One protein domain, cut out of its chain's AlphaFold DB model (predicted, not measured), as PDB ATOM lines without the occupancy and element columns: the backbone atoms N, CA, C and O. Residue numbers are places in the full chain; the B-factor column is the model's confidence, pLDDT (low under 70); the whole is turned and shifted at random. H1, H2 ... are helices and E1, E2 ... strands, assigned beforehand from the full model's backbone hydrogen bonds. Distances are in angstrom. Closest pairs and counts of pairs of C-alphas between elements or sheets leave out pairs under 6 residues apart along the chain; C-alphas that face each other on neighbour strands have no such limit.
ATOM      1  N   GLN A   2     -39.351  61.972 -29.471       32.19
ATOM      2  CA  GLN A   2     -38.722  61.412 -30.669       32.19
ATOM      3  C   GLN A   2     -39.826  61.086 -31.671       32.19
ATOM      4  O   GLN A   2     -40.763  60.364 -31.344       32.19
ATOM      5  N   ASN A   3     -39.724  61.658 -32.865       35.50
ATOM      6  CA  ASN A   3     -40.560  61.315 -34.003       35.50
ATOM      7  C   ASN A   3     -40.292  59.831 -34.326       35.50
ATOM      8  O   ASN A   3     -39.150  59.516 -34.684       35.50
ATOM      9  N   PRO A   4     -41.246  58.899 -34.132       42.31
ATOM     10  CA  PRO A   4     -40.994  57.506 -34.433       42.31
ATOM     11  C   PRO A   4     -40.882  57.420 -35.951       42.31
ATOM     12  O   PRO A   4     -41.879  57.523 -36.662       42.31
ATOM     13  N   LYS A   5     -39.652  57.272 -36.460       45.22
ATOM     14  CA  LYS A   5     -39.435  56.756 -37.811       45.22
ATOM     15  C   LYS A   5     -40.355  55.546 -37.923       45.22
ATOM     16  O   LYS A   5     -40.187  54.614 -37.138       45.22
ATOM     17  N   SER A   6     -41.352  55.614 -38.803       47.91
ATOM     18  CA  SER A   6     -42.248  54.502 -39.109       47.91
ATOM     19  C   SER A   6     -41.381  53.257 -39.237       47.91
ATOM     20  O   SER A   6     -40.541  53.188 -40.139       47.91
ATOM     21  N   LYS A   7     -41.465  52.359 -38.252       56.09
ATOM     22  CA  LYS A   7     -40.606  51.181 -38.181       56.09
ATOM     23  C   LYS A   7     -40.921  50.400 -39.454       56.09
ATOM     24  O   LYS A   7     -42.054  49.968 -39.622       56.09
ATOM     25  N   ILE A   8     -39.973  50.339 -40.390       59.91
ATOM     26  CA  ILE A   8     -40.126  49.528 -41.597       59.91
ATOM     27  C   ILE A   8     -40.237  48.094 -41.087       59.91
ATOM     28  O   ILE A   8     -39.263  47.541 -40.578       59.91
ATOM     29  N   GLU A   9     -41.446  47.544 -41.119       81.88
ATOM     30  CA  GLU A   9     -41.709  46.188 -40.657       81.88
ATOM     31  C   GLU A   9     -41.338  45.219 -41.781       81.88
ATOM     32  O   GLU A   9     -41.862  45.299 -42.893       81.88
ATOM     33  N   LEU A  10     -40.377  44.333 -41.508       90.00
ATOM     34  CA  LEU A  10     -39.992  43.292 -42.450       90.00
ATOM     35  C   LEU A  10     -41.049  42.187 -42.429       90.00
ATOM     36  O   LEU A  10     -41.199  41.484 -41.429       90.00
ATOM     37  N   LEU A  11     -41.732  42.017 -43.557       94.31
ATOM     38  CA  LEU A  11     -42.639  40.903 -43.796       94.31
ATOM     39  C   LEU A  11     -41.960  39.820 -44.627       94.31
ATOM     40  O   LEU A  11     -41.189  40.093 -45.549       94.31
ATOM     41  N   LEU A  12     -42.297  38.580 -44.307       95.75
ATOM     42  CA  LEU A  12     -41.806  37.376 -44.950       95.75
ATOM     43  C   LEU A  12     -42.986  36.614 -45.539       95.75
ATOM     44  O   LEU A  12     -44.016  36.444 -44.887       95.75
ATOM     45  N   VAL A  13     -42.808  36.090 -46.747       97.88
ATOM     46  CA  VAL A  13     -43.665  35.022 -47.261       97.88
ATOM     47  C   VAL A  13     -43.055  33.701 -46.808       97.88
ATOM     48  O   VAL A  13     -42.016  33.280 -47.315       97.88
ATOM     49  N   ASN A  14     -43.672  33.046 -45.829       98.25
ATOM     50  CA  ASN A  14     -43.224  31.754 -45.331       98.25
ATOM     51  C   ASN A  14     -43.923  30.638 -46.110       98.25
ATOM     52  O   ASN A  14     -44.939  30.095 -45.678       98.25
ATOM     53  N   THR A  15     -43.365  30.288 -47.270       98.31
ATOM     54  CA  THR A  15     -43.899  29.247 -48.164       98.31
ATOM     55  C   THR A  15     -44.116  27.918 -47.443       98.31
ATOM     56  O   THR A  15     -45.179  27.311 -47.564       98.31
ATOM     57  N   ARG A  16     -43.148  27.498 -46.614       98.12
ATOM     58  CA  ARG A  16     -43.202  26.221 -45.889       98.12
ATOM     59  C   ARG A  16     -44.420  26.132 -44.965       98.12
ATOM     60  O   ARG A  16     -45.022  25.070 -44.894       98.12
ATOM     61  N   PHE A  17     -44.792  27.235 -44.317       98.50
ATOM     62  CA  PHE A  17     -45.951  27.324 -43.419       98.50
ATOM     63  C   PHE A  17     -47.176  27.995 -44.056       98.50
ATOM     64  O   PHE A  17     -48.165  28.234 -43.371       98.50
ATOM     65  N   SER A  18     -47.126  28.310 -45.356       98.56
ATOM     66  CA  SER A  18     -48.232  28.914 -46.109       98.56
ATOM     67  C   SER A  18     -48.825  30.182 -45.467       98.56
ATOM     68  O   SER A  18     -50.041  30.367 -45.449       98.56
ATOM     69  N   CYS A  19     -47.975  31.070 -44.943       98.62
ATOM     70  CA  CYS A  19     -48.414  32.306 -44.287       98.62
ATOM     71  C   CYS A  19     -47.512  33.505 -44.602       98.62
ATOM     72  O   CYS A  19     -46.351  33.358 -44.992       98.62
ATOM     73  N   LEU A  20     -48.056  34.705 -44.405       98.38
ATOM     74  CA  LEU A  20     -47.258  35.901 -44.179       98.38
ATOM     75  C   LEU A  20     -46.834  35.928 -42.715       98.38
ATOM     76  O   LEU A  20     -47.642  35.660 -41.824       98.38
ATOM     77  N   ALA A  21     -45.577  36.269 -42.471       97.69
ATOM     78  CA  ALA A  21     -44.994  36.271 -41.141       97.69
ATOM     79  C   ALA A  21     -44.082  37.477 -40.922       97.69
ATOM     80  O   ALA A  21     -43.573  38.073 -41.873       97.69
ATOM     81  N   ARG A  22     -43.842  37.801 -39.655       95.69
ATOM     82  CA  ARG A  22     -42.828  38.760 -39.211       95.69
ATOM     83  C   ARG A  22     -41.725  38.054 -38.430       95.69
ATOM     84  O   ARG A  22     -41.903  36.929 -37.953       95.69
ATOM     85  N   LEU A  23     -40.584  38.726 -38.312       94.19
ATOM     86  CA  LEU A  23     -39.516  38.293 -37.413       94.19
ATOM     87  C   LEU A  23     -39.999  38.342 -35.960       94.19
ATOM     88  O   LEU A  23     -40.753  39.241 -35.590       94.19
ATOM     89  N   SER A  24     -39.535  37.390 -35.156       92.75
ATOM     90  CA  SER A  24     -39.801  37.318 -33.720       92.75
ATOM     91  C   SER A  24     -38.479  37.238 -32.964       92.75
ATOM     92  O   SER A  24     -37.512  36.663 -33.464       92.75
ATOM     93  N   GLU A  25     -38.434  37.842 -31.777       93.69
ATOM     94  CA  GLU A  25     -37.297  37.719 -30.855       93.69
ATOM     95  C   GLU A  25     -37.421  36.470 -29.960       93.69
ATOM     96  O   GLU A  25     -36.418  35.993 -29.435       93.69
ATOM     97  N   GLU A  26     -38.632  35.913 -29.819       96.44
ATOM     98  CA  GLU A  26     -38.933  34.766 -28.945       96.44
ATOM     99  C   GLU A  26     -39.151  33.461 -29.725       96.44
ATOM    100  O   GLU A  26     -38.761  32.381 -29.276       96.44
ATOM    101  N   TYR A  27     -39.765  33.550 -30.907       95.69
ATOM    102  CA  TYR A  27     -40.091  32.410 -31.763       95.69
ATOM    103  C   TYR A  27     -39.280  32.429 -33.063       95.69
ATOM    104  O   TYR A  27     -38.608  33.398 -33.398       95.69
ATOM    105  N   ASN A  28     -39.384  31.361 -33.862       95.06
ATOM    106  CA  ASN A  28     -38.773  31.346 -35.198       95.06
ATOM    107  C   ASN A  28     -39.400  32.393 -36.140       95.06
ATOM    108  O   ASN A  28     -38.724  32.906 -37.029       95.06
ATOM    109  N   PHE A  29     -40.698  32.665 -35.980       97.06
ATOM    110  CA  PHE A  29     -41.459  33.691 -36.692       97.06
ATOM    111  C   PHE A  29     -42.816  33.886 -36.007       97.06
ATOM    112  O   PHE A  29     -43.286  33.001 -35.291       97.06
ATOM    113  N   GLU A  30     -43.476  35.005 -36.287       97.06
ATOM    114  CA  GLU A  30     -44.860  35.249 -35.873       97.06
ATOM    115  C   GLU A  30     -45.766  35.346 -37.107       97.06
ATOM    116  O   GLU A  30     -45.493  36.162 -37.993       97.06
ATOM    117  N   PRO A  31     -46.823  34.521 -37.216       97.12
ATOM    118  CA  PRO A  31     -47.745  34.584 -38.342       97.12
ATOM    119  C   PRO A  31     -48.601  35.852 -38.267       97.12
ATOM    120  O   PRO A  31     -49.165  36.180 -37.226       97.12
ATOM    121  N   VAL A  32     -48.719  36.548 -39.394       96.50
ATOM    122  CA  VAL A  32     -49.512  37.780 -39.541       96.50
ATOM    123  C   VAL A  32     -50.802  37.507 -40.306       96.50
ATOM    124  O   VAL A  32     -51.847  38.067 -39.990       96.50
ATOM    125  N   TRP A  33     -50.743  36.634 -41.310       98.19
ATOM    126  CA  TRP A  33     -51.892  36.265 -42.134       98.19
ATOM    127  C   TRP A  33     -51.673  34.894 -42.776       98.19
ATOM    128  O   TRP A  33     -50.543  34.536 -43.109       98.19
ATOM    129  N   ARG A  34     -52.751  34.142 -42.995       98.25
ATOM    130  CA  ARG A  34     -52.768  32.912 -43.798       98.25
ATOM    131  C   ARG A  34     -54.031  32.909 -44.668       98.25
ATOM    132  O   ARG A  34     -55.048  33.406 -44.184       98.25
ATOM    133  N   PRO A  35     -54.003  32.307 -45.867       98.06
ATOM    134  CA  PRO A  35     -55.210  32.158 -46.673       98.06
ATOM    135  C   PRO A  35     -56.261  31.297 -45.956       98.06
ATOM    136  O   PRO A  35     -55.897  30.286 -45.346       98.06
ATOM    137  N   ARG A  36     -57.563  31.599 -46.092       97.75
ATOM    138  CA  ARG A  36     -58.642  30.811 -45.446       97.75
ATOM    139  C   ARG A  36     -58.665  29.329 -45.818       97.75
ATOM    140  O   ARG A  36     -59.190  28.522 -45.059       97.75
ATOM    141  N   PHE A  37     -58.151  28.978 -46.998       97.56
ATOM    142  CA  PHE A  37     -58.123  27.595 -47.479       97.56
ATOM    143  C   PHE A  37     -56.992  26.765 -46.860       97.56
ATOM    144  O   PHE A  37     -56.961  25.564 -47.079       97.56
ATOM    145  N   VAL A  38     -56.072  27.368 -46.103       98.19
ATOM    146  CA  VAL A  38     -55.051  26.642 -45.337       98.19
ATOM    147  C   VAL A  38     -55.563  26.500 -43.916       98.19
ATOM    148  O   VAL A  38     -55.698  27.520 -43.253       98.19
ATOM    149  N   SER A  39     -55.844  25.291 -43.426       97.50
ATOM    150  CA  SER A  39     -56.478  25.066 -42.115       97.50
ATOM    151  C   SER A  39     -55.541  25.214 -40.919       97.50
ATOM    152  O   SER A  39     -56.020  25.609 -39.854       97.50
ATOM    153  N   ASP A  40     -54.236  24.986 -41.090       97.06
ATOM    154  CA  ASP A  40     -53.261  25.011 -39.996       97.06
ATOM    155  C   ASP A  40     -51.859  25.480 -40.437       97.06
ATOM    156  O   ASP A  40     -51.483  25.366 -41.607       97.06
ATOM    157  N   LEU A  41     -51.076  26.004 -39.492       97.25
ATOM    158  CA  LEU A  41     -49.705  26.480 -39.691       97.25
ATOM    159  C   LEU A  41     -48.700  25.354 -39.440       97.25
ATOM    160  O   LEU A  41     -47.973  25.335 -38.446       97.25
ATOM    161  N   VAL A  42     -48.624  24.436 -40.397       97.94
ATOM    162  CA  VAL A  42     -47.700  23.296 -40.380       97.94
ATOM    163  C   VAL A  42     -46.707  23.367 -41.546       97.94
ATOM    164  O   VAL A  42     -47.021  23.959 -42.582       97.94
ATOM    165  N   PRO A  43     -45.496  22.788 -41.412       98.12
ATOM    166  CA  PRO A  43     -44.410  22.942 -42.382       98.12
ATOM    167  C   PRO A  43     -44.580  22.070 -43.641       98.12
ATOM    168  O   PRO A  43     -43.677  21.328 -44.027       98.12
ATOM    169  N   GLU A  44     -45.739  22.145 -44.281       98.31
ATOM    170  CA  GLU A  44     -46.185  21.208 -45.315       98.31
ATOM    171  C   GLU A  44     -46.253  21.814 -46.723       98.31
ATOM    172  O   GLU A  44     -46.569  21.094 -47.671       98.31
ATOM    173  N   ASP A  45     -45.955  23.112 -46.886       98.31
ATOM    174  CA  ASP A  45     -46.020  23.808 -48.183       98.31
ATOM    175  C   ASP A  45     -47.348  23.515 -48.911       98.31
ATOM    176  O   ASP A  45     -47.385  22.998 -50.030       98.31
ATOM    177  N   ARG A  46     -48.467  23.761 -48.216       98.50
ATOM    178  CA  ARG A  46     -49.788  23.300 -48.658       98.50
ATOM    179  C   ARG A  46     -50.244  23.968 -49.947       98.50
ATOM    180  O   ARG A  46     -50.787  23.291 -50.811       98.50
ATOM    181  N   CYS A  47     -49.958  25.258 -50.116       98.38
ATOM    182  CA  CYS A  47     -50.409  26.058 -51.262       98.38
ATOM    183  C   CYS A  47     -49.281  26.735 -52.056       98.38
ATOM    184  O   CYS A  47     -49.532  27.320 -53.111       98.38
ATOM    185  N   HIS A  48     -48.044  26.678 -51.554       98.31
ATOM    186  CA  HIS A  48     -46.896  27.396 -52.104       98.31
ATOM    187  C   HIS A  48     -47.125  28.901 -52.269       98.31
ATOM    188  O   HIS A  48     -46.959  29.477 -53.351       98.31
ATOM    189  N   LEU A  49     -47.515  29.544 -51.168       98.62
ATOM    190  CA  LEU A  49     -47.516  30.998 -51.051       98.62
ATOM    191  C   LEU A  49     -46.093  31.512 -51.321       98.62
ATOM    192  O   LEU A  49     -45.157  31.101 -50.634       98.62
ATOM    193  N   ASN A  50     -45.910  32.360 -52.333       97.88
ATOM    194  CA  ASN A  50     -44.567  32.685 -52.842       97.88
ATOM    195  C   ASN A  50     -44.332  34.165 -53.170       97.88
ATOM    196  O   ASN A  50     -43.184  34.580 -53.308       97.88
ATOM    197  N   GLY A  51     -45.384  34.968 -53.301       97.44
ATOM    198  CA  GLY A  51     -45.259  36.361 -53.710       97.44
ATOM    199  C   GLY A  51     -46.092  37.287 -52.847       97.44
ATOM    200  O   GLY A  51     -47.151  36.899 -52.365       97.44
ATOM    201  N   LEU A  52     -45.605  38.516 -52.682       97.94
ATOM    202  CA  LEU A  52     -46.272  39.590 -51.956       97.94
ATOM    203  C   LEU A  52     -46.104  40.909 -52.719       97.94
ATOM    204  O   LEU A  52     -44.984  41.294 -53.065       97.94
ATOM    205  N   ALA A  53     -47.216  41.600 -52.949       97.81
ATOM    206  CA  ALA A  53     -47.270  42.986 -53.373       97.81
ATOM    207  C   ALA A  53     -47.724  43.855 -52.200       97.81
ATOM    208  O   ALA A  53     -48.697  43.547 -51.504       97.81
ATOM    209  N   VAL A  54     -47.019  44.966 -52.028       95.88
ATOM    210  CA  VAL A  54     -47.313  45.987 -51.028       95.88
ATOM    211  C   VAL A  54     -47.942  47.184 -51.735       95.88
ATOM    212  O   VAL A  54     -47.404  47.651 -52.741       95.88
ATOM    213  N   VAL A  55     -49.062  47.677 -51.212       96.31
ATOM    214  CA  VAL A  55     -49.752  48.891 -51.676       96.31
ATOM    215  C   VAL A  55     -49.789  49.864 -50.507       96.31
ATOM    216  O   VAL A  55     -50.174  49.480 -49.406       96.31
ATOM    217  N   ASP A  56     -49.313  51.091 -50.719       93.50
ATOM    218  CA  ASP A  56     -49.269  52.147 -49.695       93.50
ATOM    219  C   ASP A  56     -48.657  51.689 -48.355       93.50
ATOM    220  O   ASP A  56     -49.130  52.013 -47.267       93.50
ATOM    221  N   GLY A  57     -47.590  50.887 -48.442       91.56
ATOM    222  CA  GLY A  57     -46.862  50.361 -47.283       91.56
ATOM    223  C   GLY A  57     -47.524  49.173 -46.578       91.56
ATOM    224  O   GLY A  57     -47.010  48.731 -45.554       91.56
ATOM    225  N   ARG A  58     -48.628  48.628 -47.104       93.81
ATOM    226  CA  ARG A  58     -49.371  47.510 -46.501       93.81
ATOM    227  C   ARG A  58     -49.367  46.274 -47.408       93.81
ATOM    228  O   ARG A  58     -49.469  46.429 -48.627       93.81
ATOM    229  N   PRO A  59     -49.257  45.049 -46.857       96.38
ATOM    230  CA  PRO A  59     -49.427  43.835 -47.649       96.38
ATOM    231  C   PRO A  59     -50.831  43.828 -48.257       96.38
ATOM    232  O   PRO A  59     -51.807  43.992 -47.527       96.38
ATOM    233  N   LYS A  60     -50.932  43.682 -49.583       97.56
ATOM    234  CA  LYS A  60     -52.222  43.794 -50.278       97.56
ATOM    235  C   LYS A  60     -52.546  42.612 -51.173       97.56
ATOM    236  O   LYS A  60     -53.663  42.122 -51.112       97.56
ATOM    237  N   TYR A  61     -51.591  42.124 -51.961       98.56
ATOM    238  CA  TYR A  61     -51.827  40.973 -52.837       98.56
ATOM    239  C   TYR A  61     -50.757  39.915 -52.657       98.56
ATOM    240  O   TYR A  61     -49.580  40.245 -52.519       98.56
ATOM    241  N   VAL A  62     -51.145  38.649 -52.719       98.75
ATOM    242  CA  VAL A  62     -50.214  37.519 -52.660       98.75
ATOM    243  C   VAL A  62     -50.472  36.528 -53.778       98.75
ATOM    244  O   VAL A  62     -51.601  36.382 -54.241       98.75
ATOM    245  N   THR A  63     -49.424  35.824 -54.200       98.81
ATOM    246  CA  THR A  63     -49.539  34.699 -55.135       98.81
ATOM    247  C   THR A  63     -49.321  33.376 -54.417       98.81
ATOM    248  O   THR A  63     -48.411  33.246 -53.593       98.81
ATOM    249  N   ALA A  64     -50.131  32.382 -54.774       98.75
ATOM    250  CA  ALA A  64     -49.975  30.987 -54.376       98.75
ATOM    251  C   ALA A  64     -50.118  30.081 -55.606       98.75
ATOM    252  O   ALA A  64     -50.744  30.460 -56.598       98.75
ATOM    253  N   LEU A  65     -49.527  28.887 -55.565       98.38
ATOM    254  CA  LEU A  65     -49.548  27.963 -56.708       98.38
ATOM    255  C   LEU A  65     -50.755  27.017 -56.701       98.38
ATOM    256  O   LEU A  65     -50.955  26.280 -57.662       98.38
ATOM    257  N   GLY A  66     -51.546  27.041 -55.632       97.81
ATOM    258  CA  GLY A  66     -52.781  26.285 -55.479       97.81
ATOM    259  C   GLY A  66     -53.607  26.808 -54.308       97.81
ATOM    260  O   GLY A  66     -53.095  27.537 -53.465       97.81
ATOM    261  N   THR A  67     -54.869  26.394 -54.218       98.19
ATOM    262  CA  THR A  67     -55.752  26.638 -53.058       98.19
ATOM    263  C   THR A  67     -55.904  25.381 -52.197       98.19
ATOM    264  O   THR A  67     -56.994  25.045 -51.741       98.19
ATOM    265  N   THR A  68     -54.824  24.613 -52.069       98.12
ATOM    266  CA  THR A  68     -54.810  23.284 -51.449       98.12
ATOM    267  C   THR A  68     -54.445  23.338 -49.969       98.12
ATOM    268  O   THR A  68     -53.666  24.189 -49.545       98.12
ATOM    269  N   ASP A  69     -54.970  22.371 -49.212       98.12
ATOM    270  CA  ASP A  69     -54.778  22.235 -47.761       98.12
ATOM    271  C   ASP A  69     -54.135  20.896 -47.354       98.12
ATOM    272  O   ASP A  69     -54.351  20.365 -46.269       98.12
ATOM    273  N   THR A  70     -53.364  20.306 -48.262       98.00
ATOM    274  CA  THR A  70     -52.656  19.040 -48.051       98.00
ATOM    275  C   THR A  70     -51.171  19.221 -48.346       98.00
ATOM    276  O   THR A  70     -50.821  20.116 -49.126       98.00
ATOM    277  N   PRO A  71     -50.280  18.392 -47.765       98.31
ATOM    278  CA  PRO A  71     -48.845  18.505 -47.993       98.31
ATOM    279  C   PRO A  71     -48.487  18.563 -49.475       98.31
ATOM    280  O   PRO A  71     -48.703  17.612 -50.227       98.31
ATOM    281  N   GLY A  72     -47.952  19.705 -49.907       97.00
ATOM    282  CA  GLY A  72     -47.533  19.916 -51.285       97.00
ATOM    283  C   GLY A  72     -48.622  19.807 -52.357       97.00
ATOM    284  O   GLY A  72     -48.260  19.620 -53.526       97.00
ATOM    285  N   GLY A  73     -49.908  19.906 -51.997       97.31
ATOM    286  CA  GLY A  73     -51.050  19.611 -52.876       97.31
ATOM    287  C   GLY A  73     -51.092  20.426 -54.174       97.31
ATOM    288  O   GLY A  73     -51.542  19.935 -55.209       97.31
ATOM    289  N   TRP A  74     -50.523  21.631 -54.164       96.88
ATOM    290  CA  TRP A  74     -50.439  22.531 -55.320       96.88
ATOM    291  C   TRP A  74     -49.748  21.905 -56.544       96.88
ATOM    292  O   TRP A  74     -50.005  22.304 -57.680       96.88
ATOM    293  N   ARG A  75     -48.883  20.895 -56.354       95.12
ATOM    294  CA  ARG A  75     -48.115  20.261 -57.443       95.12
ATOM    295  C   ARG A  75     -49.000  19.601 -58.500       95.12
ATOM    296  O   ARG A  75     -48.604  19.571 -59.666       95.12
ATOM    297  N   GLN A  76     -50.168  19.084 -58.114       93.75
ATOM    298  CA  GLN A  76     -51.083  18.386 -59.025       93.75
ATOM    299  C   GLN A  76     -51.643  19.323 -60.102       93.75
ATOM    300  O   GLN A  76     -51.728  18.938 -61.265       93.75
ATOM    301  N   HIS A  77     -51.955  20.563 -59.722       94.31
ATOM    302  CA  HIS A  77     -52.556  21.581 -60.584       94.31
ATOM    303  C   HIS A  77     -51.595  22.744 -60.850       94.31
ATOM    304  O   HIS A  77     -52.010  23.861 -61.100       94.31
ATOM    305  N   LYS A  78     -50.278  22.520 -60.829       93.19
ATOM    306  CA  LYS A  78     -49.284  23.597 -61.018       93.19
ATOM    307  C   LYS A  78     -49.438  24.380 -62.335       93.19
ATOM    308  O   LYS A  78     -48.974  25.511 -62.430       93.19
ATOM    309  N   ALA A  79     -50.044  23.777 -63.360       94.94
ATOM    310  CA  ALA A  79     -50.195  24.397 -64.672       94.94
ATOM    311  C   ALA A  79     -51.319  25.445 -64.732       94.94
ATOM    312  O   ALA A  79     -51.240  26.314 -65.598       94.94
ATOM    313  N   ASP A  80     -52.319  25.370 -63.852       96.81
ATOM    314  CA  ASP A  80     -53.567  26.148 -63.924       96.81
ATOM    315  C   ASP A  80     -54.253  26.398 -62.561       96.81
ATOM    316  O   ASP A  80     -55.285  27.052 -62.491       96.81
ATOM    317  N   GLY A  81     -53.704  25.905 -61.456       97.50
ATOM    318  CA  GLY A  81     -54.278  26.006 -60.112       97.50
ATOM    319  C   GLY A  81     -53.838  27.242 -59.331       97.50
ATOM    320  O   GLY A  81     -54.320  27.471 -58.224       97.50
ATOM    321  N   GLY A  82     -52.919  28.033 -59.882       98.44
ATOM    322  CA  GLY A  82     -52.372  29.208 -59.225       98.44
ATOM    323  C   GLY A  82     -53.398  30.322 -59.049       98.44
ATOM    324  O   GLY A  82     -54.292  30.520 -59.879       98.44
ATOM    325  N   VAL A  83     -53.221  31.082 -57.972       98.69
ATOM    326  CA  VAL A  83     -54.121  32.164 -57.573       98.69
ATOM    327  C   VAL A  83     -53.369  33.426 -57.176       98.69
ATOM    328  O   VAL A  83     -52.224  33.388 -56.716       98.69
ATOM    329  N   LEU A  84     -54.063  34.544 -57.334       98.69
ATOM    330  CA  LEU A  84     -53.738  35.848 -56.781       98.69
ATOM    331  C   LEU A  84     -54.844  36.210 -55.786       98.69
ATOM    332  O   LEU A  84     -56.024  36.192 -56.140       98.69
ATOM    333  N   VAL A  85     -54.465  36.509 -54.549       98.69
ATOM    334  CA  VAL A  85     -55.387  36.715 -53.423       98.69
ATOM    335  C   VAL A  85     -55.204  38.122 -52.868       98.69
ATOM    336  O   VAL A  85     -54.066  38.573 -52.717       98.69
ATOM    337  N   ASP A  86     -56.304  38.809 -52.568       98.38
ATOM    338  CA  ASP A  86     -56.295  40.040 -51.774       98.38
ATOM    339  C   ASP A  86     -56.167  39.676 -50.290       98.38
ATOM    340  O   ASP A  86     -56.979  38.930 -49.750       98.38
ATOM    341  N   VAL A  87     -55.129  40.180 -49.630       98.19
ATOM    342  CA  VAL A  87     -54.811  39.861 -48.228       98.19
ATOM    343  C   VAL A  87     -55.862  40.421 -47.269       98.19
ATOM    344  O   VAL A  87     -56.111  39.835 -46.219       98.19
ATOM    345  N   GLU A  88     -56.476  41.555 -47.605       96.44
ATOM    346  CA  GLU A  88     -57.408  42.256 -46.720       96.44
ATOM    347  C   GLU A  88     -58.776  41.576 -46.683       96.44
ATOM    348  O   GLU A  88     -59.357  41.413 -45.610       96.44
ATOM    349  N   THR A  89     -59.282  41.160 -47.845       97.06
ATOM    350  CA  THR A  89     -60.579  40.477 -47.960       97.06
ATOM    351  C   THR A  89     -60.450  38.956 -47.939       97.06
ATOM    352  O   THR A  89     -61.447  38.252 -47.769       97.06
ATOM    353  N   ASP A  90     -59.230  38.434 -48.091       97.75
ATOM    354  CA  ASP A  90     -58.924  37.013 -48.262       97.75
ATOM    355  C   ASP A  90     -59.660  36.405 -49.475       97.75
ATOM    356  O   ASP A  90     -60.046  35.237 -49.479       97.75
ATOM    357  N   GLU A  91     -59.938  37.221 -50.494       97.38
ATOM    358  CA  GLU A  91     -60.630  36.804 -51.712       97.38
ATOM    359  C   GLU A  91     -59.640  36.512 -52.837       97.38
ATOM    360  O   GLU A  91     -58.679  37.250 -53.071       97.38
ATOM    361  N   THR A  92     -59.899  35.439 -53.582       97.75
ATOM    362  CA  THR A  92     -59.182  35.156 -54.828       97.75
ATOM    363  C   THR A  92     -59.634  36.138 -55.903       97.75
ATOM    364  O   THR A  92     -60.745  36.021 -56.418       97.75
ATOM    365  N   ILE A  93     -58.761  37.073 -56.270       97.38
ATOM    366  CA  ILE A  93     -59.037  38.076 -57.309       97.38
ATOM    367  C   ILE A  93     -58.751  37.556 -58.719       97.38
ATOM    368  O   ILE A  93     -59.333  38.032 -59.688       97.38
ATOM    369  N   LEU A  94     -57.855  36.574 -58.852       98.19
ATOM    370  CA  LEU A  94     -57.572  35.906 -60.118       98.19
ATOM    371  C   LEU A  94     -57.169  34.454 -59.856       98.19
ATOM    372  O   LEU A  94     -56.343  34.180 -58.987       98.19
ATOM    373  N   ALA A  95     -57.739  33.532 -60.625       97.62
ATOM    374  CA  ALA A  95     -57.442  32.103 -60.588       97.62
ATOM    375  C   ALA A  95     -57.049  31.611 -61.987       97.62
ATOM    376  O   ALA A  95     -57.066  32.383 -62.946       97.62
ATOM    377  N   GLY A  96     -56.705  30.330 -62.123       97.38
ATOM    378  CA  GLY A  96     -56.335  29.775 -63.428       97.38
ATOM    379  C   GLY A  96     -54.882  30.055 -63.821       97.38
ATOM    380  O   GLY A  96     -54.517  29.881 -64.983       97.38
ATOM    381  N   LEU A  97     -54.057  30.557 -62.895       98.25
ATOM    382  CA  LEU A  97     -52.692  30.975 -63.196       98.25
ATOM    383  C   LEU A  97     -51.744  29.771 -63.212       98.25
ATOM    384  O   LEU A  97     -51.827  28.856 -62.394       98.25
ATOM    385  N   SER A  98     -50.780  29.811 -64.121       97.81
ATOM    386  CA  SER A  98     -49.709  28.835 -64.232       97.81
ATOM    387  C   SER A  98     -48.520  29.283 -63.404       97.81
ATOM    388  O   SER A  98     -47.732  30.138 -63.808       97.81
TER     389      SER A  98
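Overview. This is residues 2 to 98 of the 253 residues of the protein "TIGR03032 family protein" of Pirellulales bacterium (UniProt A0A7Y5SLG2). Two antiparallel sheets, E1 to E3 and E4 to E7, form a loose V that comes closest at edge strands E1 and E4; short helix H1 lies at one end, and the tail of residues 2 to 7 sticks out at the other. The 97 printed residues follow the order E1 E2 E3 E4 E5 H1 E6 E7, with sheet orders E1 - E2 - E3 and E4 - E5 - E6 - E7. The class is mostly strand, with 41 residues, under half, in named elements. The whole is compact, with a radius of gyration of the C-alphas of 14.2 A, yet elongated, spanning 53 by 29 by 18 A.

Along the chain. E1, residues 11 to 14, begins at C-alpha 11 (-42.639, 40.903, -43.796). E2 is residues 19 to 22, E3 30 to 33 and E4 51 to 55. E5, residues 58 to 64, is 18.3 A long. H1 is residues 73 to 77 and E6 82 to 86. E7, residues 91 to 97, is 15.1 A long and ends at C-alpha 97 (-52.692, 30.975, -63.196).

Arrangement. E1, E2 and E3 form a meander, each strand the antiparallel neighbour of the one before, with N 12 and O 21 at 2.8 A and N 20 and O 33 at 2.8 A. The closest C-alphas of E1 and E4, Val 13 and Gly 51, are 6.8 A apart. Within the larger sheet, N 53 and O 61 are 2.8 A apart, N 62 and O 85 2.9 A, and N 84 and O 94 2.8 A. E3 and E7 are apart. H1 is not on either sheet, though only just for the larger; 0 of 1 O i to N i+4 pairs and 2 of 2 O i to N i+3 pairs are within hydrogen-bond range.

Size, cuts and confidence. The C-alphas farthest apart, Gln 2 and Gln 76, are 53.0 A apart. The printed part has no cut; the link from E3 to E4 is long. Residues 2 to 8 have pLDDT under 70.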